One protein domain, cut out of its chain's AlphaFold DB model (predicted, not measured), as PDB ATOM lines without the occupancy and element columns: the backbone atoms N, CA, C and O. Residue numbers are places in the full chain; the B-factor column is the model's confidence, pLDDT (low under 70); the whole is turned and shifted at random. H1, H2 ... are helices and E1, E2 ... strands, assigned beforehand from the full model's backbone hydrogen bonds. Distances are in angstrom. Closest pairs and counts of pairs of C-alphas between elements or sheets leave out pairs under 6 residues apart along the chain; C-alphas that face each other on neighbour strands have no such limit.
ATOM      1  N   GLN A  62     -32.768 -67.992   3.827       80.81
ATOM      2  CA  GLN A  62     -32.546 -67.722   2.409       80.81
ATOM      3  C   GLN A  62     -33.735 -66.926   1.864       80.81
ATOM      4  O   GLN A  62     -34.875 -67.164   2.263       80.81
ATOM      5  N   VAL A  63     -33.461 -65.960   0.987       86.19
ATOM      6  CA  VAL A  63     -34.456 -65.081   0.353       86.19
ATOM      7  C   VAL A  63     -34.067 -64.910  -1.109       86.19
ATOM      8  O   VAL A  63     -32.884 -64.769  -1.421       86.19
ATOM      9  N   ILE A  64     -35.059 -64.887  -1.993       84.19
ATOM     10  CA  ILE A  64     -34.875 -64.560  -3.406       84.19
ATOM     11  C   ILE A  64     -35.065 -63.052  -3.560       84.19
ATOM     12  O   ILE A  64     -36.126 -62.532  -3.228       84.19
ATOM     13  N   LEU A  65     -34.050 -62.341  -4.048       87.12
ATOM     14  CA  LEU A  65     -34.137 -60.914  -4.365       87.12
ATOM     15  C   LEU A  65     -34.176 -60.729  -5.881       87.12
ATOM     16  O   LEU A  65     -33.262 -61.152  -6.582       87.12
ATOM     17  N   ILE A  66     -35.211 -60.052  -6.362       85.88
ATOM     18  CA  ILE A  66     -35.396 -59.708  -7.767       85.88
ATOM     19  C   ILE A  66     -35.290 -58.189  -7.884       85.88
ATOM     20  O   ILE A  66     -36.218 -57.467  -7.518       85.88
ATOM     21  N   GLU A  67     -34.131 -57.707  -8.338       82.75
ATOM     22  CA  GLU A  67     -33.874 -56.273  -8.523       82.75
ATOM     23  C   GLU A  67     -34.341 -55.763  -9.888       82.75
ATOM     24  O   GLU A  67     -34.910 -54.680  -9.987       82.75
ATOM     25  N   SER A  68     -34.109 -56.548 -10.939       78.25
ATOM     26  CA  SER A  68     -34.518 -56.226 -12.303       78.25
ATOM     27  C   SER A  68     -34.891 -57.491 -13.061       78.25
ATOM     28  O   SER A  68     -34.410 -58.585 -12.757       78.25
ATOM     29  N   TRP A  69     -35.781 -57.327 -14.033       73.50
ATOM     30  CA  TRP A  69     -36.248 -58.401 -14.893       73.50
ATOM     31  C   TRP A  69     -35.528 -58.342 -16.245       73.50
ATOM     32  O   TRP A  69     -35.300 -57.240 -16.750       73.50
ATOM     33  N   PRO A  70     -35.167 -59.486 -16.853       64.81
ATOM     34  CA  PRO A  70     -34.474 -59.487 -18.135       64.81
ATOM     35  C   PRO A  70     -35.395 -58.982 -19.250       64.81
ATOM     36  O   PRO A  70     -36.355 -59.649 -19.630       64.81
ATOM     37  N   GLU A  71     -35.068 -57.832 -19.836       67.75
ATOM     38  CA  GLU A  71     -35.825 -57.258 -20.962       67.75
ATOM     39  C   GLU A  71     -35.782 -58.138 -22.228       67.75
ATOM     40  O   GLU A  71     -36.569 -57.965 -23.153       67.75
ATOM     41  N   SER A  72     -34.876 -59.120 -22.272       63.62
ATOM     42  CA  SER A  72     -34.661 -60.026 -23.403       63.62
ATOM     43  C   SER A  72     -35.671 -61.176 -23.514       63.62
ATOM     44  O   SER A  72     -35.639 -61.913 -24.499       63.62
ATOM     45  N   TRP A  73     -36.571 -61.356 -22.544       68.81
ATOM     46  CA  TRP A  73     -37.514 -62.485 -22.501       68.81
ATOM     47  C   TRP A  73     -38.550 -62.525 -23.620       68.81
ATOM     48  O   TRP A  73     -39.113 -63.588 -23.911       68.81
ATOM     49  N   SER A  74     -38.854 -61.374 -24.205       70.88
ATOM     50  CA  SER A  74     -39.738 -61.264 -25.353       70.88
ATOM     51  C   SER A  74     -39.534 -59.911 -26.015       70.88
ATOM     52  O   SER A  74     -39.437 -58.890 -25.341       70.88
ATOM     53  N   LYS A  75     -39.525 -59.893 -27.349       75.62
ATOM     54  CA  LYS A  75     -39.618 -58.641 -28.117       75.62
ATOM     55  C   LYS A  75     -41.024 -58.037 -28.031       75.62
ATOM     56  O   LYS A  75     -41.189 -56.838 -28.223       75.62
ATOM     57  N   ASP A  76     -42.022 -58.871 -27.743       83.81
ATOM     58  CA  ASP A  76     -43.398 -58.458 -27.504       83.81
ATOM     59  C   ASP A  76     -43.618 -58.177 -26.012       83.81
ATOM     60  O   ASP A  76     -43.486 -59.067 -25.162       83.81
ATOM     61  N   LYS A  77     -43.987 -56.929 -25.716       81.62
ATOM     62  CA  LYS A  77     -44.276 -56.447 -24.367       81.62
ATOM     63  C   LYS A  77     -45.435 -57.205 -23.716       81.62
ATOM     64  O   LYS A  77     -45.396 -57.428 -22.515       81.62
ATOM     65  N   SER A  78     -46.451 -57.608 -24.476       82.94
ATOM     66  CA  SER A  78     -47.627 -58.292 -23.925       82.94
ATOM     67  C   SER A  78     -47.267 -59.665 -23.350       82.94
ATOM     68  O   SER A  78     -47.551 -59.943 -22.187       82.94
ATOM     69  N   LEU A  79     -46.530 -60.469 -24.121       82.62
ATOM     70  CA  LEU A  79     -46.038 -61.782 -23.697       82.62
ATOM     71  C   LEU A  79     -45.062 -61.686 -22.520       82.62
ATOM     72  O   LEU A  79     -45.033 -62.564 -21.661       82.62
ATOM     73  N   TYR A  80     -44.256 -60.624 -22.471       83.81
ATOM     74  CA  TYR A  80     -43.370 -60.358 -21.342       83.81
ATOM     75  C   TYR A  80     -44.149 -60.125 -20.040       83.81
ATOM     76  O   TYR A  80     -43.860 -60.757 -19.024       83.81
ATOM     77  N   GLU A  81     -45.156 -59.250 -20.081       83.50
ATOM     78  CA  GLU A  81     -46.006 -58.954 -18.923       83.50
ATOM     79  C   GLU A  81     -46.796 -60.191 -18.477       83.50
ATOM     80  O   GLU A  81     -46.873 -60.478 -17.284       83.50
ATOM     81  N   GLU A  82     -47.320 -60.974 -19.422       85.00
ATOM     82  CA  GLU A  82     -48.037 -62.212 -19.116       85.00
ATOM     83  C   GLU A  82     -47.131 -63.242 -18.419       85.00
ATOM     84  O   GLU A  82     -47.514 -63.823 -17.401       85.00
ATOM     85  N   LYS A  83     -45.901 -63.440 -18.916       83.12
ATOM     86  CA  LYS A  83     -44.914 -64.325 -18.274       83.12
ATOM     87  C   LYS A  83     -44.610 -63.888 -16.843       83.12
ATOM     88  O   LYS A  83     -44.590 -64.727 -15.944       83.12
ATOM     89  N   LEU A  84     -44.409 -62.588 -16.620       84.00
ATOM     90  CA  LEU A  84     -44.176 -62.045 -15.281       84.00
ATOM     91  C   LEU A  84     -45.351 -62.331 -14.347       84.00
ATOM     92  O   LEU A  84     -45.146 -62.836 -13.244       84.00
ATOM     93  N   GLN A  85     -46.578 -62.054 -14.793       86.94
ATOM     94  CA  GLN A  85     -47.778 -62.294 -13.991       86.94
ATOM     95  C   GLN A  85     -47.906 -63.767 -13.591       86.94
ATOM     96  O   GLN A  85     -48.145 -64.048 -12.418       86.94
ATOM     97  N   ARG A  86     -47.656 -64.703 -14.516       85.94
ATOM     98  CA  ARG A  86     -47.677 -66.146 -14.220       85.94
ATOM     99  C   ARG A  86     -46.651 -66.545 -13.156       85.94
ATOM    100  O   ARG A  86     -46.980 -67.318 -12.260       85.94
ATOM    101  N   ILE A  87     -45.433 -65.998 -13.213       85.44
ATOM    102  CA  ILE A  87     -44.395 -66.271 -12.203       85.44
ATOM    103  C   ILE A  87     -44.857 -65.797 -10.824       85.44
ATOM    104  O   ILE A  87     -44.779 -66.550  -9.857       85.44
ATOM    105  N   TYR A  88     -45.372 -64.571 -10.714       87.50
ATOM    106  CA  TYR A  88     -45.829 -64.054  -9.424       87.50
ATOM    107  C   TYR A  88     -47.045 -64.796  -8.877       87.50
ATOM    108  O   TYR A  88     -47.105 -65.036  -7.674       87.50
ATOM    109  N   GLN A  89     -47.980 -65.191  -9.744       88.06
ATOM    110  CA  GLN A  89     -49.119 -66.023  -9.360       88.06
ATOM    111  C   GLN A  89     -48.656 -67.359  -8.780       88.06
ATOM    112  O   GLN A  89     -49.142 -67.760  -7.728       88.06
ATOM    113  N   HIS A  90     -47.662 -67.998  -9.403       84.88
ATOM    114  CA  HIS A  90     -47.068 -69.217  -8.866       84.88
ATOM    115  C   HIS A  90     -46.389 -68.983  -7.506       84.88
ATOM    116  O   HIS A  90     -46.550 -69.783  -6.592       84.88
ATOM    117  N   VAL A  91     -45.686 -67.857  -7.319       85.56
ATOM    118  CA  VAL A  91     -45.047 -67.530  -6.030       85.56
ATOM    119  C   VAL A  91     -46.068 -67.411  -4.893       85.56
ATOM    120  O   VAL A  91     -45.764 -67.821  -3.772       85.56
ATOM    121  N   VAL A  92     -47.262 -66.875  -5.167       87.25
ATOM    122  CA  VAL A  92     -48.325 -66.696  -4.163       87.25
ATOM    123  C   VAL A  92     -49.328 -67.855  -4.099       87.25
ATOM    124  O   VAL A  92     -50.295 -67.759  -3.340       87.25
ATOM    125  N   ASP A  93     -49.120 -68.929  -4.869       85.00
ATOM    126  CA  ASP A  93     -50.012 -70.090  -4.912       85.00
ATOM    127  C   ASP A  93     -49.980 -70.860  -3.573       85.00
ATOM    128  O   ASP A  93     -48.924 -71.349  -3.156       85.00
ATOM    129  N   PRO A  94     -51.126 -71.021  -2.882       76.31
ATOM    130  CA  PRO A  94     -51.198 -71.795  -1.647       76.31
ATOM    131  C   PRO A  94     -50.857 -73.286  -1.800       76.31
ATOM    132  O   PRO A  94     -50.500 -73.907  -0.796       76.31
ATOM    133  N   ALA A  95     -51.018 -73.866  -2.995       77.81
ATOM    134  CA  ALA A  95     -50.896 -75.308  -3.231       77.81
ATOM    135  C   ALA A  95     -49.474 -75.759  -3.609       77.81
ATOM    136  O   ALA A  95     -49.106 -76.902  -3.337       77.81
ATOM    137  N   GLY A  96     -48.671 -74.875  -4.202       66.81
ATOM    138  CA  GLY A  96     -47.347 -75.215  -4.736       66.81
ATOM    139  C   GLY A  96     -46.351 -74.058  -4.742       66.81
ATOM    140  O   GLY A  96     -45.435 -74.070  -5.558       66.81
ATOM    141  N   GLY A  97     -46.557 -73.061  -3.876       70.75
ATOM    142  CA  GLY A  97     -45.812 -71.806  -3.875       70.75
ATOM    143  C   GLY A  97     -44.302 -71.923  -3.663       70.75
ATOM    144  O   GLY A  97     -43.730 -72.986  -3.411       70.75
ATOM    145  N   CYS A  98     -43.629 -70.776  -3.745       77.31
ATOM    146  CA  CYS A  98     -42.179 -70.717  -3.606       77.31
ATOM    147  C   CYS A  98     -41.736 -71.133  -2.193       77.31
ATOM    148  O   CYS A  98     -42.322 -70.709  -1.202       77.31
ATOM    149  N   ARG A  99     -40.655 -71.920  -2.094       78.38
ATOM    150  CA  ARG A  99     -40.057 -72.352  -0.814       78.38
ATOM    151  C   ARG A  99     -39.403 -71.206  -0.035       78.38
ATOM    152  O   ARG A  99     -39.263 -71.288   1.182       78.38
ATOM    153  N   TYR A 100     -38.956 -70.163  -0.730       82.25
ATOM    154  CA  TYR A 100     -38.235 -69.041  -0.135       82.25
ATOM    155  C   TYR A 100     -39.028 -67.746  -0.300       82.25
ATOM    156  O   TYR A 100     -39.662 -67.552  -1.337       82.25
ATOM    157  N   PRO A 101     -38.987 -66.826   0.681       85.69
ATOM    158  CA  PRO A 101     -39.574 -65.509   0.507       85.69
ATOM    159  C   PRO A 101     -38.962 -64.809  -0.709       85.69
ATOM    160  O   PRO A 101     -37.742 -64.823  -0.887       85.69
ATOM    161  N   VAL A 102     -39.810 -64.180  -1.517       86.94
ATOM    162  CA  VAL A 102     -39.400 -63.445  -2.715       86.94
ATOM    163  C   VAL A 102     -39.550 -61.957  -2.442       86.94
ATOM    164  O   VAL A 102     -40.631 -61.477  -2.118       86.94
ATOM    165  N   VAL A 103     -38.462 -61.209  -2.574       89.69
ATOM    166  CA  VAL A 103     -38.463 -59.747  -2.540       89.69
ATOM    167  C   VAL A 103     -38.311 -59.243  -3.961       89.69
ATOM    168  O   VAL A 103     -37.261 -59.429  -4.566       89.69
ATOM    169  N   CYS A 104     -39.326 -58.566  -4.478       88.50
ATOM    170  CA  CYS A 104     -39.233 -57.849  -5.738       88.50
ATOM    171  C   CYS A 104     -39.066 -56.353  -5.485       88.50
ATOM    172  O   CYS A 104     -39.802 -55.745  -4.709       88.50
ATOM    173  N   ILE A 105     -38.087 -55.760  -6.153       87.88
ATOM    174  CA  ILE A 105     -37.926 -54.318  -6.251       87.88
ATOM    175  C   ILE A 105     -38.634 -53.848  -7.519       87.88
ATOM    176  O   ILE A 105     -38.318 -54.288  -8.620       87.88
ATOM    177  N   TYR A 106     -39.571 -52.921  -7.353       85.81
ATOM    178  CA  TYR A 106     -40.253 -52.264  -8.456       85.81
ATOM    179  C   TYR A 106     -40.069 -50.749  -8.371       85.81
ATOM    180  O   TYR A 106     -40.327 -50.127  -7.335       85.81
ATOM    181  N   SER A 107     -39.641 -50.157  -9.478       81.69
ATOM    182  CA  SER A 107     -39.601 -48.715  -9.689       81.69
ATOM    183  C   SER A 107     -40.413 -48.365 -10.933       81.69
ATOM    184  O   SER A 107     -40.343 -49.047 -11.956       81.69
ATOM    185  N   ASP A 108     -41.205 -47.301 -10.834       79.19
ATOM    186  CA  ASP A 108     -41.905 -46.721 -11.974       79.19
ATOM    187  C   ASP A 108     -41.149 -45.475 -12.444       79.19
ATOM    188  O   ASP A 108     -40.868 -44.571 -11.656       79.19
ATOM    189  N   VAL A 109     -40.808 -45.440 -13.732       66.31
ATOM    190  CA  VAL A 109     -40.078 -44.330 -14.362       66.31
ATOM    191  C   VAL A 109     -41.025 -43.171 -14.692       66.31
ATOM    192  O   VAL A 109     -40.582 -42.036 -14.840       66.31
ATOM    193  N   GLN A 110     -42.334 -43.430 -14.769       60.84
ATOM    194  CA  GLN A 110     -43.325 -42.443 -15.213       60.84
ATOM    195  C   GLN A 110     -43.689 -41.403 -14.140       60.84
ATOM    196  O   GLN A 110     -44.481 -40.501 -14.401       60.84
ATOM    197  N   GLY A 111     -43.121 -41.497 -12.931       58.72
ATOM    198  CA  GLY A 111     -43.320 -40.510 -11.863       58.72
ATOM    199  C   GLY A 111     -44.748 -40.446 -11.309       58.72
ATOM    200  O   GLY A 111     -45.036 -39.604 -10.457       58.72
ATOM    201  N   SER A 112     -45.645 -41.329 -11.758       64.00
ATOM    202  CA  SER A 112     -46.976 -41.492 -11.185       64.00
ATOM    203  C   SER A 112     -46.887 -42.006  -9.754       64.00
ATOM    204  O   SER A 112     -46.031 -42.818  -9.402       64.00
ATOM    205  N   LYS A 113     -47.817 -41.552  -8.908       73.44
ATOM    206  CA  LYS A 113     -48.007 -42.137  -7.583       73.44
ATOM    207  C   LYS A 113     -48.310 -43.626  -7.761       73.44
ATOM    208  O   LYS A 113     -49.319 -43.972  -8.365       73.44
ATOM    209  N   ILE A 114     -47.443 -44.484  -7.228       81.00
ATOM    210  CA  ILE A 114     -47.647 -45.933  -7.236       81.00
ATOM    211  C   ILE A 114     -48.785 -46.238  -6.260       81.00
ATOM    212  O   ILE A 114     -48.605 -46.209  -5.041       81.00
ATOM    213  N   ASP A 115     -49.974 -46.464  -6.803       84.75
ATOM    214  CA  ASP A 115     -51.141 -46.933  -6.071       84.75
ATOM    215  C   ASP A 115     -51.333 -48.448  -6.249       84.75
ATOM    216  O   ASP A 115     -50.652 -49.118  -7.034       84.75
ATOM    217  N   LEU A 116     -52.250 -49.009  -5.460       85.94
ATOM    218  CA  LEU A 116     -52.553 -50.435  -5.513       85.94
ATOM    219  C   LEU A 116     -53.124 -50.840  -6.880       85.94
ATOM    220  O   LEU A 116     -52.856 -51.946  -7.343       85.94
ATOM    221  N   ASP A 117     -53.858 -49.948  -7.548       87.06
ATOM    222  CA  ASP A 117     -54.453 -50.196  -8.864       87.06
ATOM    223  C   ASP A 117     -53.395 -50.270  -9.973       87.06
ATOM    224  O   ASP A 117     -53.456 -51.134 -10.852       87.06
ATOM    225  N   HIS A 118     -52.380 -49.409  -9.930       86.75
ATOM    226  CA  HIS A 118     -51.212 -49.464 -10.804       86.75
ATOM    227  C   HIS A 118     -50.421 -50.750 -10.596       86.75
ATOM    228  O   HIS A 118     -50.128 -51.454 -11.564       86.75
ATOM    229  N   LEU A 119     -50.157 -51.116  -9.340       88.19
ATOM    230  CA  LEU A 119     -49.493 -52.380  -9.023       88.19
ATOM    231  C   LEU A 119     -50.326 -53.587  -9.461       88.19
ATOM    232  O   LEU A 119     -49.768 -54.536  -9.998       88.19
ATOM    233  N   SER A 120     -51.650 -53.543  -9.319       89.69
ATOM    234  CA  SER A 120     -52.540 -54.634  -9.740       89.69
ATOM    235  C   SER A 120     -52.563 -54.817 -11.254       89.69
ATOM    236  O   SER A 120     -52.668 -55.943 -11.732       89.69
ATOM    237  N   ARG A 121     -52.416 -53.734 -12.028       86.56
ATOM    238  CA  ARG A 121     -52.243 -53.825 -13.486       86.56
ATOM    239  C   ARG A 121     -50.912 -54.473 -13.867       86.56
ATOM    240  O   ARG A 121     -50.852 -55.180 -14.867       86.56
ATOM    241  N   LYS A 122     -49.861 -54.243 -13.078       84.94
ATOM    242  CA  LYS A 122     -48.521 -54.781 -13.334       84.94
ATOM    243  C   LYS A 122     -48.372 -56.235 -12.878       84.94
ATOM    244  O   LYS A 122     -47.898 -57.068 -13.640       84.94
ATOM    245  N   PHE A 123     -48.799 -56.541 -11.658       87.69
ATOM    246  CA  PHE A 123     -48.549 -57.814 -10.977       87.69
ATOM    247  C   PHE A 123     -49.755 -58.751 -10.920       87.69
ATOM    248  O   PHE A 123     -49.611 -59.845 -10.390       87.69
ATOM    249  N   SER A 124     -50.898 -58.372 -11.502       89.69
ATOM    250  CA  SER A 124     -52.217 -59.013 -11.362       89.69
ATOM    251  C   SER A 124     -52.893 -58.761 -10.008       89.69
ATOM    252  O   SER A 124     -52.244 -58.531  -8.983       89.69
ATOM    253  N   ARG A 125     -54.231 -58.778 -10.001       90.75
ATOM    254  CA  ARG A 125     -55.034 -58.519  -8.794       90.75
ATOM    255  C   ARG A 125     -54.876 -59.644  -7.777       90.75
ATOM    256  O   ARG A 125     -54.799 -59.383  -6.581       90.75
ATOM    257  N   GLU A 126     -54.780 -60.875  -8.255       90.06
ATOM    258  CA  GLU A 126     -54.650 -62.092  -7.458       90.06
ATOM    259  C   GLU A 126     -53.400 -62.023  -6.576       90.06
ATOM    260  O   GLU A 126     -53.446 -62.307  -5.381       90.06
ATOM    261  N   VAL A 127     -52.293 -61.555  -7.151       90.69
ATOM    262  CA  VAL A 127     -51.025 -61.384  -6.442       90.69
ATOM    263  C   VAL A 127     -51.102 -60.234  -5.444       90.69
ATOM    264  O   VAL A 127     -50.678 -60.399  -4.299       90.69
ATOM    265  N   MET A 128     -51.645 -59.080  -5.844       93.06
ATOM    266  CA  MET A 128     -51.690 -57.894  -4.980       93.06
ATOM    267  C   MET A 128     -52.634 -58.046  -3.783       93.06
ATOM    268  O   MET A 128     -52.359 -57.485  -2.725       93.06
ATOM    269  N   HIS A 129     -53.718 -58.807  -3.938       90.56
ATOM    270  CA  HIS A 129     -54.684 -59.082  -2.873       90.56
ATOM    271  C   HIS A 129     -54.387 -60.370  -2.091       90.56
ATOM    272  O   HIS A 129     -55.104 -60.684  -1.140       90.56
ATOM    273  N   SER A 130     -53.335 -61.110  -2.454       89.56
ATOM    274  CA  SER A 130     -52.934 -62.309  -1.721       89.56
ATOM    275  C   SER A 130     -52.501 -61.962  -0.290       89.56
ATOM    276  O   SER A 130     -51.704 -61.041  -0.095       89.56
ATOM    277  N   PRO A 131     -52.919 -62.739   0.728       89.56
ATOM    278  CA  PRO A 131     -52.439 -62.560   2.100       89.56
ATOM    279  C   PRO A 131     -50.939 -62.865   2.257       89.56
ATOM    280  O   PRO A 131     -50.357 -62.575   3.302       89.56
ATOM    281  N   LEU A 132     -50.305 -63.463   1.240       88.06
ATOM    282  CA  LEU A 132     -48.869 -63.748   1.208       88.06
ATOM    283  C   LEU A 132     -48.042 -62.578   0.657       88.06
ATOM    284  O   LEU A 132     -46.811 -62.624   0.700       88.06
ATOM    285  N   THR A 133     -48.703 -61.521   0.187       91.31
ATOM    286  CA  THR A 133     -48.084 -60.342  -0.411       91.31
ATOM    287  C   THR A 133     -48.061 -59.171   0.564       91.31
ATOM    288  O   THR A 133     -49.067 -58.807   1.169       91.31
ATOM    289  N   SER A 134     -46.905 -58.515   0.679       91.00
ATOM    290  CA  SER A 134     -46.740 -57.256   1.404       91.00
ATOM    291  C   SER A 134     -46.041 -56.223   0.524       91.00
ATOM    292  O   SER A 134     -45.030 -56.517  -0.113       91.00
ATOM    293  N   VAL A 135     -46.569 -54.998   0.501       89.81
ATOM    294  CA  VAL A 135     -46.003 -53.876  -0.258       89.81
ATOM    295  C   VAL A 135     -45.348 -52.894   0.703       89.81
ATOM    296  O   VAL A 135     -45.994 -52.375   1.613       89.81
ATOM    297  N   ILE A 136     -44.064 -52.615   0.485       89.56
ATOM    298  CA  ILE A 136     -43.297 -51.632   1.247       89.56
ATOM    299  C   ILE A 136     -42.947 -50.469   0.324       89.56
ATOM    300  O   ILE A 136     -42.098 -50.586  -0.561       89.56
ATOM    301  N   ASN A 137     -43.567 -49.322   0.580       85.69
ATOM    302  CA  ASN A 137     -43.282 -48.091  -0.148       85.69
ATOM    303  C   ASN A 137     -41.997 -47.447   0.389       85.69
ATOM    304  O   ASN A 137     -41.858 -47.221   1.596       85.69
ATOM    305  N   ILE A 138     -41.057 -47.132  -0.504       83.56
ATOM    306  CA  ILE A 138     -39.839 -46.389  -0.168       83.56
ATOM    307  C   ILE A 138     -39.953 -44.993  -0.764       83.56
ATOM    308  O   ILE A 138     -39.972 -44.822  -1.979       83.56
ATOM    309  N   ASN A 139     -40.008 -44.001   0.121       84.31
ATOM    310  CA  ASN A 139     -40.070 -42.595  -0.252       84.31
ATOM    311  C   ASN A 139     -38.671 -42.022  -0.508       84.31
ATOM    312  O   ASN A 139     -37.669 -42.552  -0.017       84.31
ATOM    313  N   ALA A 140     -38.637 -40.888  -1.210       85.38
ATOM    314  CA  ALA A 140     -37.449 -40.060  -1.363       85.38
ATOM    315  C   ALA A 140     -36.807 -39.720  -0.013       85.38
ATOM    316  O   ALA A 140     -37.495 -39.526   0.998       85.38
ATOM    317  N   VAL A 141     -35.481 -39.591  -0.003       87.44
ATOM    318  CA  VAL A 141     -34.754 -39.147   1.185       87.44
ATOM    319  C   VAL A 141     -35.029 -37.662   1.394       87.44
ATOM    320  O   VAL A 141     -34.848 -36.851   0.491       87.44
ATOM    321  N   THR A 142     -35.454 -37.285   2.598       89.94
ATOM    322  CA  THR A 142     -35.719 -35.872   2.907       89.94
ATOM    323  C   THR A 142     -34.434 -35.044   2.847       89.94
ATOM    324  O   THR A 142     -33.356 -35.541   3.178       89.94
ATOM    325  N   SER A 143     -34.532 -33.752   2.529       92.88
ATOM    326  CA  SER A 143     -33.377 -32.840   2.491       92.88
ATOM    327  C   SER A 143     -32.581 -32.832   3.804       92.88
ATOM    328  O   SER A 143     -31.354 -32.777   3.791       92.88
ATOM    329  N   VAL A 144     -33.267 -32.963   4.947       92.12
ATOM    330  CA  VAL A 144     -32.641 -33.051   6.279       92.12
ATOM    331  C   VAL A 144     -31.799 -34.321   6.417       92.12
ATOM    332  O   VAL A 144     -30.659 -34.266   6.884       92.12
ATOM    333  N   GLN A 145     -32.337 -35.469   5.994       88.94
ATOM    334  CA  GLN A 145     -31.603 -36.736   5.996       88.94
ATOM    335  C   GLN A 145     -30.437 -36.687   5.011       88.94
ATOM    336  O   GLN A 145     -29.324 -37.063   5.374       88.94
ATOM    337  N   LEU A 146     -30.663 -36.170   3.802       91.75
ATOM    338  CA  LEU A 146     -29.642 -36.067   2.768       91.75
ATOM    339  C   LEU A 146     -28.471 -35.200   3.242       91.75
ATOM    340  O   LEU A 146     -27.328 -35.642   3.190       91.75
ATOM    341  N   LYS A 147     -28.752 -34.034   3.841       94.12
ATOM    342  CA  LYS A 147     -27.742 -33.175   4.477       94.12
ATOM    343  C   LYS A 147     -26.935 -33.916   5.532       94.12
ATOM    344  O   LYS A 147     -25.711 -33.893   5.497       94.12
ATOM    345  N   LYS A 148     -27.612 -34.614   6.448       92.12
ATOM    346  CA  LYS A 148     -26.957 -35.397   7.505       92.12
ATOM    347  C   LYS A 148     -26.022 -36.466   6.927       92.12
ATOM    348  O   LYS A 148     -24.918 -36.642   7.442       92.12
ATOM    349  N   HIS A 149     -26.454 -37.175   5.884       90.88
ATOM    350  CA  HIS A 149     -25.653 -38.210   5.232       90.88
ATOM    351  C   HIS A 149     -24.458 -37.619   4.482       90.88
ATOM    352  O   HIS A 149     -23.334 -38.058   4.713       90.88
ATOM    353  N   LEU A 150     -24.672 -36.583   3.669       90.94
ATOM    354  CA  LEU A 150     -23.605 -35.925   2.917       90.94
ATOM    355  C   LEU A 150     -22.557 -35.308   3.850       90.94
ATOM    356  O   LEU A 150     -21.379 -35.591   3.678       90.94
ATOM    357  N   THR A 151     -22.956 -34.568   4.893       91.31
ATOM    358  CA  THR A 151     -22.004 -33.994   5.866       91.31
ATOM    359  C   THR A 151     -21.180 -35.070   6.575       91.31
ATOM    360  O   THR A 151     -19.982 -34.891   6.801       91.31
ATOM    361  N   ARG A 152     -21.797 -36.208   6.925       91.19
ATOM    362  CA  ARG A 152     -21.070 -37.331   7.529       91.19
ATOM    363  C   ARG A 152     -20.032 -37.898   6.560       91.19
ATOM    364  O   ARG A 152     -18.900 -38.118   6.974       91.19
ATOM    365  N   ILE A 153     -20.409 -38.111   5.303       88.50
ATOM    366  CA  ILE A 153     -19.520 -38.674   4.281       88.50
ATOM    367  C   ILE A 153     -18.365 -37.713   3.995       88.50
ATOM    368  O   ILE A 153     -17.214 -38.133   4.015       88.50
ATOM    369  N   THR A 154     -18.626 -36.413   3.843       89.06
ATOM    370  CA  THR A 154     -17.560 -35.419   3.634       89.06
ATOM    371  C   THR A 154     -16.569 -35.371   4.797       89.06
ATOM    372  O   THR A 154     -15.373 -35.219   4.571       89.06
ATOM    373  N   ALA A 155     -17.050 -35.540   6.035       88.50
ATOM    374  CA  ALA A 155     -16.192 -35.600   7.215       88.50
ATOM    375  C   ALA A 155     -15.356 -36.890   7.265       88.50
ATOM    376  O   ALA A 155     -14.180 -36.839   7.608       88.50
ATOM    377  N   GLN A 156     -15.941 -38.039   6.906       89.19
ATOM    378  CA  GLN A 156     -15.243 -39.332   6.879       89.19
ATOM    379  C   GLN A 156     -14.174 -39.399   5.785       89.19
ATOM    380  O   GLN A 156     -13.085 -39.918   6.015       89.19
ATOM    381  N   GLU A 157     -14.470 -38.831   4.620       84.44
ATOM    382  CA  GLU A 157     -13.578 -38.818   3.460       84.44
ATOM    383  C   GLU A 157     -12.586 -37.639   3.492       84.44
ATOM    384  O   GLU A 157     -11.859 -37.419   2.527       84.44
ATOM    385  N   ASN A 158     -12.545 -36.861   4.585       84.56
ATOM    386  CA  ASN A 158     -11.698 -35.669   4.744       84.56
ATOM    387  C   ASN A 158     -11.794 -34.689   3.558       84.56
ATOM    388  O   ASN A 158     -10.813 -34.069   3.149       84.56
ATOM    389  N   CYS A 159     -12.996 -34.554   2.998       80.56
ATOM    390  CA  CYS A 159     -13.274 -33.735   1.829       80.56
ATOM    391  C   CYS A 159     -13.896 -32.399   2.263       80.56
ATOM    392  O   CYS A 159     -15.046 -32.385   2.717       80.56
ATOM    393  N   PRO A 160     -13.188 -31.263   2.123       80.50
ATOM    394  CA  PRO A 160     -13.728 -29.973   2.525       80.50
ATOM    395  C   PRO A 160     -14.781 -29.499   1.517       80.50
ATOM    396  O   PRO A 160     -14.462 -29.130   0.388       80.50
ATOM    397  N   PHE A 161     -16.041 -29.470   1.947       86.94
ATOM    398  CA  PHE A 161     -17.151 -28.885   1.197       86.94
ATOM    399  C   PHE A 161     -17.691 -27.650   1.905       86.94
ATOM    400  O   PHE A 161     -17.852 -27.646   3.126       86.94
ATOM    401  N   GLN A 162     -18.025 -26.613   1.133       89.38
ATOM    402  CA  GLN A 162     -18.758 -25.481   1.685       89.38
ATOM    403  C   GLN A 162     -20.218 -25.886   1.940       89.38
ATOM    404  O   GLN A 162     -20.807 -26.598   1.121       89.38
ATOM    405  N   PRO A 163     -20.852 -25.408   3.028       89.75
ATOM    406  CA  PRO A 163     -22.256 -25.707   3.307       89.75
ATOM    407  C   PRO A 163     -23.205 -25.338   2.156       89.75
ATOM    408  O   PRO A 163     -24.192 -26.035   1.932       89.75
ATOM    409  N   ALA A 164     -22.887 -24.275   1.409       91.19
ATOM    410  CA  ALA A 164     -23.645 -23.850   0.234       91.19
ATOM    411  C   ALA A 164     -23.582 -24.873  -0.914       91.19
ATOM    412  O   ALA A 164     -24.595 -25.132  -1.557       91.19
ATOM    413  N   ASP A 165     -22.426 -25.505  -1.137       91.06
ATOM    414  CA  ASP A 165     -22.268 -26.525  -2.181       91.06
ATOM    415  C   ASP A 165     -23.085 -27.781  -1.849       91.06
ATOM    416  O   ASP A 165     -23.761 -28.331  -2.715       91.06
ATOM    417  N   ILE A 166     -23.083 -28.198  -0.576       91.81
ATOM    418  CA  ILE A 166     -23.908 -29.318  -0.099       91.81
ATOM    419  C   ILE A 166     -25.394 -29.008  -0.298       91.81
ATOM    420  O   ILE A 166     -26.143 -29.881  -0.729       91.81
ATOM    421  N   GLN A 167     -25.822 -27.774  -0.015       94.06
ATOM    422  CA  GLN A 167     -27.211 -27.368  -0.218       94.06
ATOM    423  C   GLN A 167     -27.606 -27.416  -1.701       94.06
ATOM    424  O   GLN A 167     -28.623 -28.018  -2.027       94.06
ATOM    425  N   ASN A 168     -26.757 -26.914  -2.603       93.81
ATOM    426  CA  ASN A 168     -27.001 -26.987  -4.049       93.81
ATOM    427  C   ASN A 168     -27.133 -28.437  -4.548       93.81
ATOM    428  O   ASN A 168     -27.976 -28.737  -5.397       93.81
ATOM    429  N   ILE A 169     -26.312 -29.352  -4.022       93.69
ATOM    430  CA  ILE A 169     -26.415 -30.783  -4.336       93.69
ATOM    431  C   ILE A 169     -27.753 -31.339  -3.839       93.69
ATOM    432  O   ILE A 169     -28.426 -32.052  -4.577       93.69
ATOM    433  N   ILE A 170     -28.169 -31.009  -2.616       94.31
ATOM    434  CA  ILE A 170     -29.449 -31.469  -2.059       94.31
ATOM    435  C   ILE A 170     -30.622 -31.006  -2.929       94.31
ATOM    436  O   ILE A 170     -31.466 -31.826  -3.290       94.31
ATOM    437  N   ASP A 171     -30.639 -29.723  -3.288       93.56
ATOM    438  CA  ASP A 171     -31.723 -29.099  -4.049       93.56
ATOM    439  C   ASP A 171     -31.835 -29.686  -5.467       93.56
ATOM    440  O   ASP A 171     -32.936 -29.861  -5.983       93.56
ATOM    441  N   SER A 172     -30.705 -30.067  -6.075       92.69
ATOM    442  CA  SER A 172     -30.669 -30.715  -7.397       92.69
ATOM    443  C   SER A 172     -30.941 -32.221  -7.371       92.69
ATOM    444  O   SER A 172     -31.315 -32.786  -8.395       92.69
ATOM    445  N   SER A 173     -30.799 -32.882  -6.218       90.44
ATOM    446  CA  SER A 173     -30.905 -34.345  -6.128       90.44
ATOM    447  C   SER A 173     -32.325 -34.867  -5.943       90.44
ATOM    448  O   SER A 173     -32.539 -36.066  -6.081       90.44
ATOM    449  N   ASN A 174     -33.290 -34.011  -5.594       89.25
ATOM    450  CA  ASN A 174     -34.693 -34.393  -5.376       89.25
ATOM    451  C   ASN A 174     -34.870 -35.645  -4.477       89.25
ATOM    452  O   ASN A 174     -35.702 -36.520  -4.721       89.25
ATOM    453  N   GLY A 175     -34.027 -35.765  -3.446       86.25
ATOM    454  CA  GLY A 175     -34.035 -36.898  -2.514       86.25
ATOM    455  C   GLY A 175     -33.461 -38.218  -3.052       86.25
ATOM    456  O   GLY A 175     -33.602 -39.246  -2.387       86.25
ATOM    457  N   ASP A 176     -32.803 -38.210  -4.215       87.44
ATOM    458  CA  ASP A 176     -31.994 -39.320  -4.724       87.44
ATOM    459  C   ASP A 176     -30.587 -39.285  -4.101       87.44
ATOM    460  O   ASP A 176     -29.760 -38.413  -4.381       87.44
ATOM    461  N   MET A 177     -30.302 -40.265  -3.240       88.19
ATOM    462  CA  MET A 177     -29.007 -40.378  -2.569       88.19
ATOM    463  C   MET A 177     -27.873 -40.737  -3.537       88.19
ATOM    464  O   MET A 177     -26.762 -40.237  -3.372       88.19
ATOM    465  N   ARG A 178     -28.124 -41.578  -4.547       88.31
ATOM    466  CA  ARG A 178     -27.102 -41.977  -5.523       88.31
ATOM    467  C   ARG A 178     -26.709 -40.782  -6.383       88.31
ATOM    468  O   ARG A 178     -25.519 -40.534  -6.567       88.31
ATOM    469  N   HIS A 179     -27.691 -40.016  -6.851       90.06
ATOM    470  CA  HIS A 179     -27.441 -38.780  -7.585       90.06
ATOM    471  C   HIS A 179     -26.649 -37.778  -6.737       90.06
ATOM    472  O   HIS A 179     -25.626 -37.264  -7.193       90.06
ATOM    473  N   ALA A 180     -27.046 -37.573  -5.477       90.31
ATOM    474  CA  ALA A 180     -26.347 -36.671  -4.565       90.31
ATOM    475  C   ALA A 180     -24.880 -37.066  -4.346       90.31
ATOM    476  O   ALA A 180     -23.994 -36.211  -4.368       90.31
ATOM    477  N   LEU A 181     -24.603 -38.363  -4.166       90.25
ATOM    478  CA  LEU A 181     -23.242 -38.877  -4.002       90.25
ATOM    479  C   LEU A 181     -22.407 -38.715  -5.271       90.25
ATOM    480  O   LEU A 181     -21.257 -38.289  -5.189       90.25
ATOM    481  N   ASN A 182     -22.989 -38.977  -6.441       90.38
ATOM    482  CA  ASN A 182     -22.311 -38.760  -7.715       90.38
ATOM    483  C   ASN A 182     -21.969 -37.276  -7.913       90.38
ATOM    484  O   ASN A 182     -20.852 -36.947  -8.305       90.38
ATOM    485  N   MET A 183     -22.890 -36.368  -7.585       90.06
ATOM    486  CA  MET A 183     -22.649 -34.924  -7.650       90.06
ATOM    487  C   MET A 183     -21.575 -34.469  -6.661       90.06
ATOM    488  O   MET A 183     -20.733 -33.633  -7.005       90.06
ATOM    489  N   LEU A 184     -21.550 -35.051  -5.459       88.69
ATOM    490  CA  LEU A 184     -20.488 -34.831  -4.481       88.69
ATOM    491  C   LEU A 184     -19.131 -35.281  -5.047       88.69
ATOM    492  O   LEU A 184     -18.172 -34.513  -5.045       88.69
ATOM    493  N   GLN A 185     -19.058 -36.482  -5.622       86.75
ATOM    494  CA  GLN A 185     -17.833 -37.021  -6.217       86.75
ATOM    495  C   GLN A 185     -17.351 -36.197  -7.422       86.75
ATOM    496  O   GLN A 185     -16.159 -35.917  -7.553       86.75
ATOM    497  N   LEU A 186     -18.257 -35.767  -8.301       86.50
ATOM    498  CA  LEU A 186     -17.918 -34.925  -9.452       86.50
ATOM    499  C   LEU A 186     -17.432 -33.537  -9.024       86.50
ATOM    500  O   LEU A 186     -16.501 -33.005  -9.622       86.50
ATOM    501  N   SER A 187     -18.001 -32.978  -7.955       84.31
ATOM    502  CA  SER A 187     -17.615 -31.663  -7.429       84.31
ATOM    503  C   SER A 187     -16.201 -31.628  -6.839       84.31
ATOM    504  O   SER A 187     -15.605 -30.549  -6.763       84.31
ATOM    505  N   LEU A 188     -15.665 -32.791  -6.451       78.75
ATOM    506  CA  LEU A 188     -14.291 -32.967  -5.972       78.75
ATOM    507  C   LEU A 188     -13.264 -33.084  -7.100       78.75
ATOM    508  O   LEU A 188     -12.075 -32.907  -6.846       78.75
ATOM    509  N   ASN A 189     -13.688 -33.371  -8.333       74.25
ATOM    510  CA  ASN A 189     -12.771 -33.534  -9.454       74.25
ATOM    511  C   ASN A 189     -12.388 -32.167 -10.057       74.25
ATOM    512  O   ASN A 189     -13.217 -31.529 -10.712       74.25
ATOM    513  N   PRO A 190     -11.124 -31.718  -9.930       59.66
ATOM    514  CA  PRO A 190     -10.697 -30.396 -10.398       59.66
ATOM    515  C   PRO A 190     -10.658 -30.259 -11.931       59.66
ATOM    516  O   PRO A 190     -10.572 -29.146 -12.442       59.66
ATOM    517  N   ASN A 191     -10.737 -31.371 -12.675       56.16
ATOM    518  CA  ASN A 191     -10.748 -31.372 -14.143       56.16
ATOM    519  C   ASN A 191     -12.131 -31.114 -14.757       56.16
ATOM    520  O   ASN A 191     -12.225 -30.841 -15.955       56.16
ATOM    521  N   LYS A 244     -32.025 -47.810   0.278       40.44
ATOM    522  CA  LYS A 244     -33.124 -46.927  -0.153       40.44
ATOM    523  C   LYS A 244     -32.765 -45.884  -1.223       40.44
ATOM    524  O   LYS A 244     -32.832 -44.682  -0.985       40.44
ATOM    525  N   CYS A 245     -32.511 -46.369  -2.435       29.23
ATOM    526  CA  CYS A 245     -32.910 -45.654  -3.650       29.23
ATOM    527  C   CYS A 245     -34.395 -45.967  -3.915       29.23
ATOM    528  O   CYS A 245     -34.860 -47.027  -3.501       29.23
ATOM    529  N   TRP A 246     -35.135 -45.053  -4.544       33.06
ATOM    530  CA  TRP A 246     -36.572 -45.156  -4.848       33.06
ATOM    531  C   TRP A 246     -36.978 -46.536  -5.379       33.06
ATOM    532  O   TRP A 246     -36.749 -46.861  -6.541       33.06
ATOM    533  N   GLN A 247     -37.552 -47.364  -4.513       34.59
ATOM    534  CA  GLN A 247     -37.857 -48.755  -4.824       34.59
ATOM    535  C   GLN A 247     -39.045 -49.185  -3.977       34.59
ATOM    536  O   GLN A 247     -38.934 -49.305  -2.765       34.59
ATOM    537  N   THR A 248     -40.192 -49.458  -4.579       30.89
ATOM    538  CA  THR A 248     -41.227 -50.195  -3.855       30.89
ATOM    539  C   THR A 248     -40.704 -51.617  -3.686       30.89
ATOM    540  O   THR A 248     -40.446 -52.302  -4.673       30.89
ATOM    541  N   LYS A 249     -40.463 -52.043  -2.444       39.62
ATOM    542  CA  LYS A 249     -40.058 -53.419  -2.143       39.62
ATOM    543  C   LYS A 249     -41.312 -54.213  -1.839       39.62
ATOM    544  O   LYS A 249     -41.961 -54.005  -0.821       39.62
ATOM    545  N   MET A 250     -41.659 -55.119  -2.730       37.78
ATOM    546  CA  MET A 250     -42.709 -56.094  -2.518       37.78
ATOM    547  C   MET A 250     -42.079 -57.324  -1.875       37.78
ATOM    548  O   MET A 250     -41.184 -57.929  -2.457       37.78
ATOM    549  N   LEU A 251     -42.496 -57.668  -0.660       44.34
ATOM    550  CA  LEU A 251     -42.077 -58.883   0.029       44.34
ATOM    551  C   LEU A 251     -43.220 -59.894  -0.052       44.34
ATOM    552  O   LEU A 251     -44.266 -59.701   0.564       44.34
ATOM    553  N   MET A 252     -42.996 -60.979  -0.778       45.16
ATOM    554  CA  MET A 252     -43.848 -62.161  -0.782       45.16
ATOM    555  C   MET A 252     -43.287 -63.171   0.213       45.16
ATOM    556  O   MET A 252     -42.104 -63.520   0.169       45.16
ATOM    557  N   ARG A 253     -44.118 -63.617   1.154       31.48
ATOM    558  CA  ARG A 253     -43.724 -64.608   2.159       31.48
ATOM    559  C   ARG A 253     -44.035 -66.015   1.659       31.48
ATOM    560  O   ARG A 253     -45.187 -66.323   1.376       31.48
ATOM    561  N   ALA A 254     -43.010 -66.861   1.628       35.50
ATOM    562  CA  ALA A 254     -43.160 -68.311   1.551       35.50
ATOM    563  C   ALA A 254     -43.597 -68.884   2.911       35.50
ATOM    564  O   ALA A 254     -43.305 -68.280   3.950       35.50
ATOM    565  N   ARG A 255     -44.295 -70.026   2.895       41.94
ATOM    566  CA  ARG A 255     -44.646 -70.793   4.101       41.94
ATOM    567  C   ARG A 255     -43.472 -71.622   4.611       41.94
ATOM    568  O   ARG A 255     -42.718 -72.150   3.767       41.94
TER     569      ARG A 255
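This is residues 62 to 191 and 244 to 255 of the 255 residues of an uncharacterized protein of Phytophthora nicotianae (UniProt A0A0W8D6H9). The model is two lobes set end to end: one holds a small four-stranded sheet, E1 E2 E4 E3, with H1, H2 and H3 clustered so that they only graze it, and the other is a separate group of three steeply tilted helices, H4, H5 and H6, whose centres make a triangle. Residues 137 to 142 join the lobes, and the whole is loose, with a radius of gyration of the C-alphas of 19.6 A and spans of 59 by 34 by 25 A. The printed part has 142 residues with six named helices and four named strands, along the chain E1 H1 E2 H2 H3 E3 H4 H5 H6 E4. The sheet is mixed, and the class is mixed, helices and strands.

The sheet runs, strand beside strand, E1 (residues 64 to 66), E2 (residues 102 to 106), E4 (residues 248 to 252) and E3 (residues 133 to 136), with E1 and E3 as edge strands. E1 and E2 are parallel at 14 degrees, with N 66 and O 103 within hydrogen-bond range at 2.8 A. E2 and E4 are antiparallel at 160 degrees, with N 104 and O 250 at 2.8 A and N 102 and O 252 at 2.9 A. E4 and E3 are antiparallel at 155 degrees, with N 136 and O 249 at 2.8 A. From edge to edge the strands' lines turn by 56 degrees. E1, H1 (residues 77 to 91) and E2 form a strand-helix-strand unit, two parallel neighbour strands with a helix between them in the chain, and its crossover is right-handed. E2, H2 (residues 116 to 123), H3 (residues 125 to 128) and E3 form a split unit, with E4 between its strands in the sheet; its crossover is right-handed too. H1 only grazes the sheet with residues 88 to 91, and H3 with residues 126 to 128. H2 is only just on the sheet, with 5 pairs of C-alphas within 10 A, and only grazes it with residues 116 to 122. H1 and H2 touch about perpendicular, at 81 degrees; their closest C-alphas, of Gln 85 and Phe 123, are 5.5 A apart. H1 only just touches H3, with 3 pairs of C-alphas within 8 A and with its residues 88 to 89 alone; the closest are those of Gln 89 and Val 127, 5.8 A. H2 and H3 touch, the closest C-alphas being those of Ser 120 and Met 128, 5.8 A. H4 (residues 143 to 156) and H5 (residues 163 to 173) touch at a steep tilt of 54 degrees, opposite ways, closest at the C-alphas of Ser 143 and Ile 170, 6.2 A. H5 and H6 (residues 177 to 187) touch at a steep tilt of 49 degrees, opposite ways, closest at the C-alphas of Ser 173 and Ala 180, 5.4 A. H4 and H6 are close but not clearly touching, with the C-alphas of Leu 146 and Met 177 6.9 A apart. H4, H5 and H6 are not on the sheet, and among the pairs that are apart are H1 and H4, E2 and H6, and H5 and E4. In H1, H2, H4, H5 and H6 every O i to N i+4 pair is within hydrogen-bond range; H3 is too short for such a pair.

E1 begins at C-alpha 64 (-34.875, -64.560, -3.406) and is 6.5 A long. E2 and E4 are each 12.6 A long, and E3 is 10.1 A. H1, the longest helix by residues, measures 21.4 A, H4 19.8 A, H5 15.4 A, H6 15.1 A, H2 10.0 A and H3 5.1 A. H4 begins at C-alpha 143 (-33.377, -32.840, 2.491), and E4 ends at C-alpha 252 (-43.848, -62.161, -0.782).

The two C-alphas farthest apart, those of Ala 95 and Pro 190, are 60.7 A apart. Residues 192 to 243 are not printed, and C-alphas 191 and 244 stand 30.6 A apart across this cut, in the link from H6 to E4. Of the links that are printed whole, none is long. Mean pLDDT of the printed part is 80.5; it is under 70 at residues 70 to 73, 96, 109 to 112, 190 to 191 and 244 to 255, and E4 has a mean of 40.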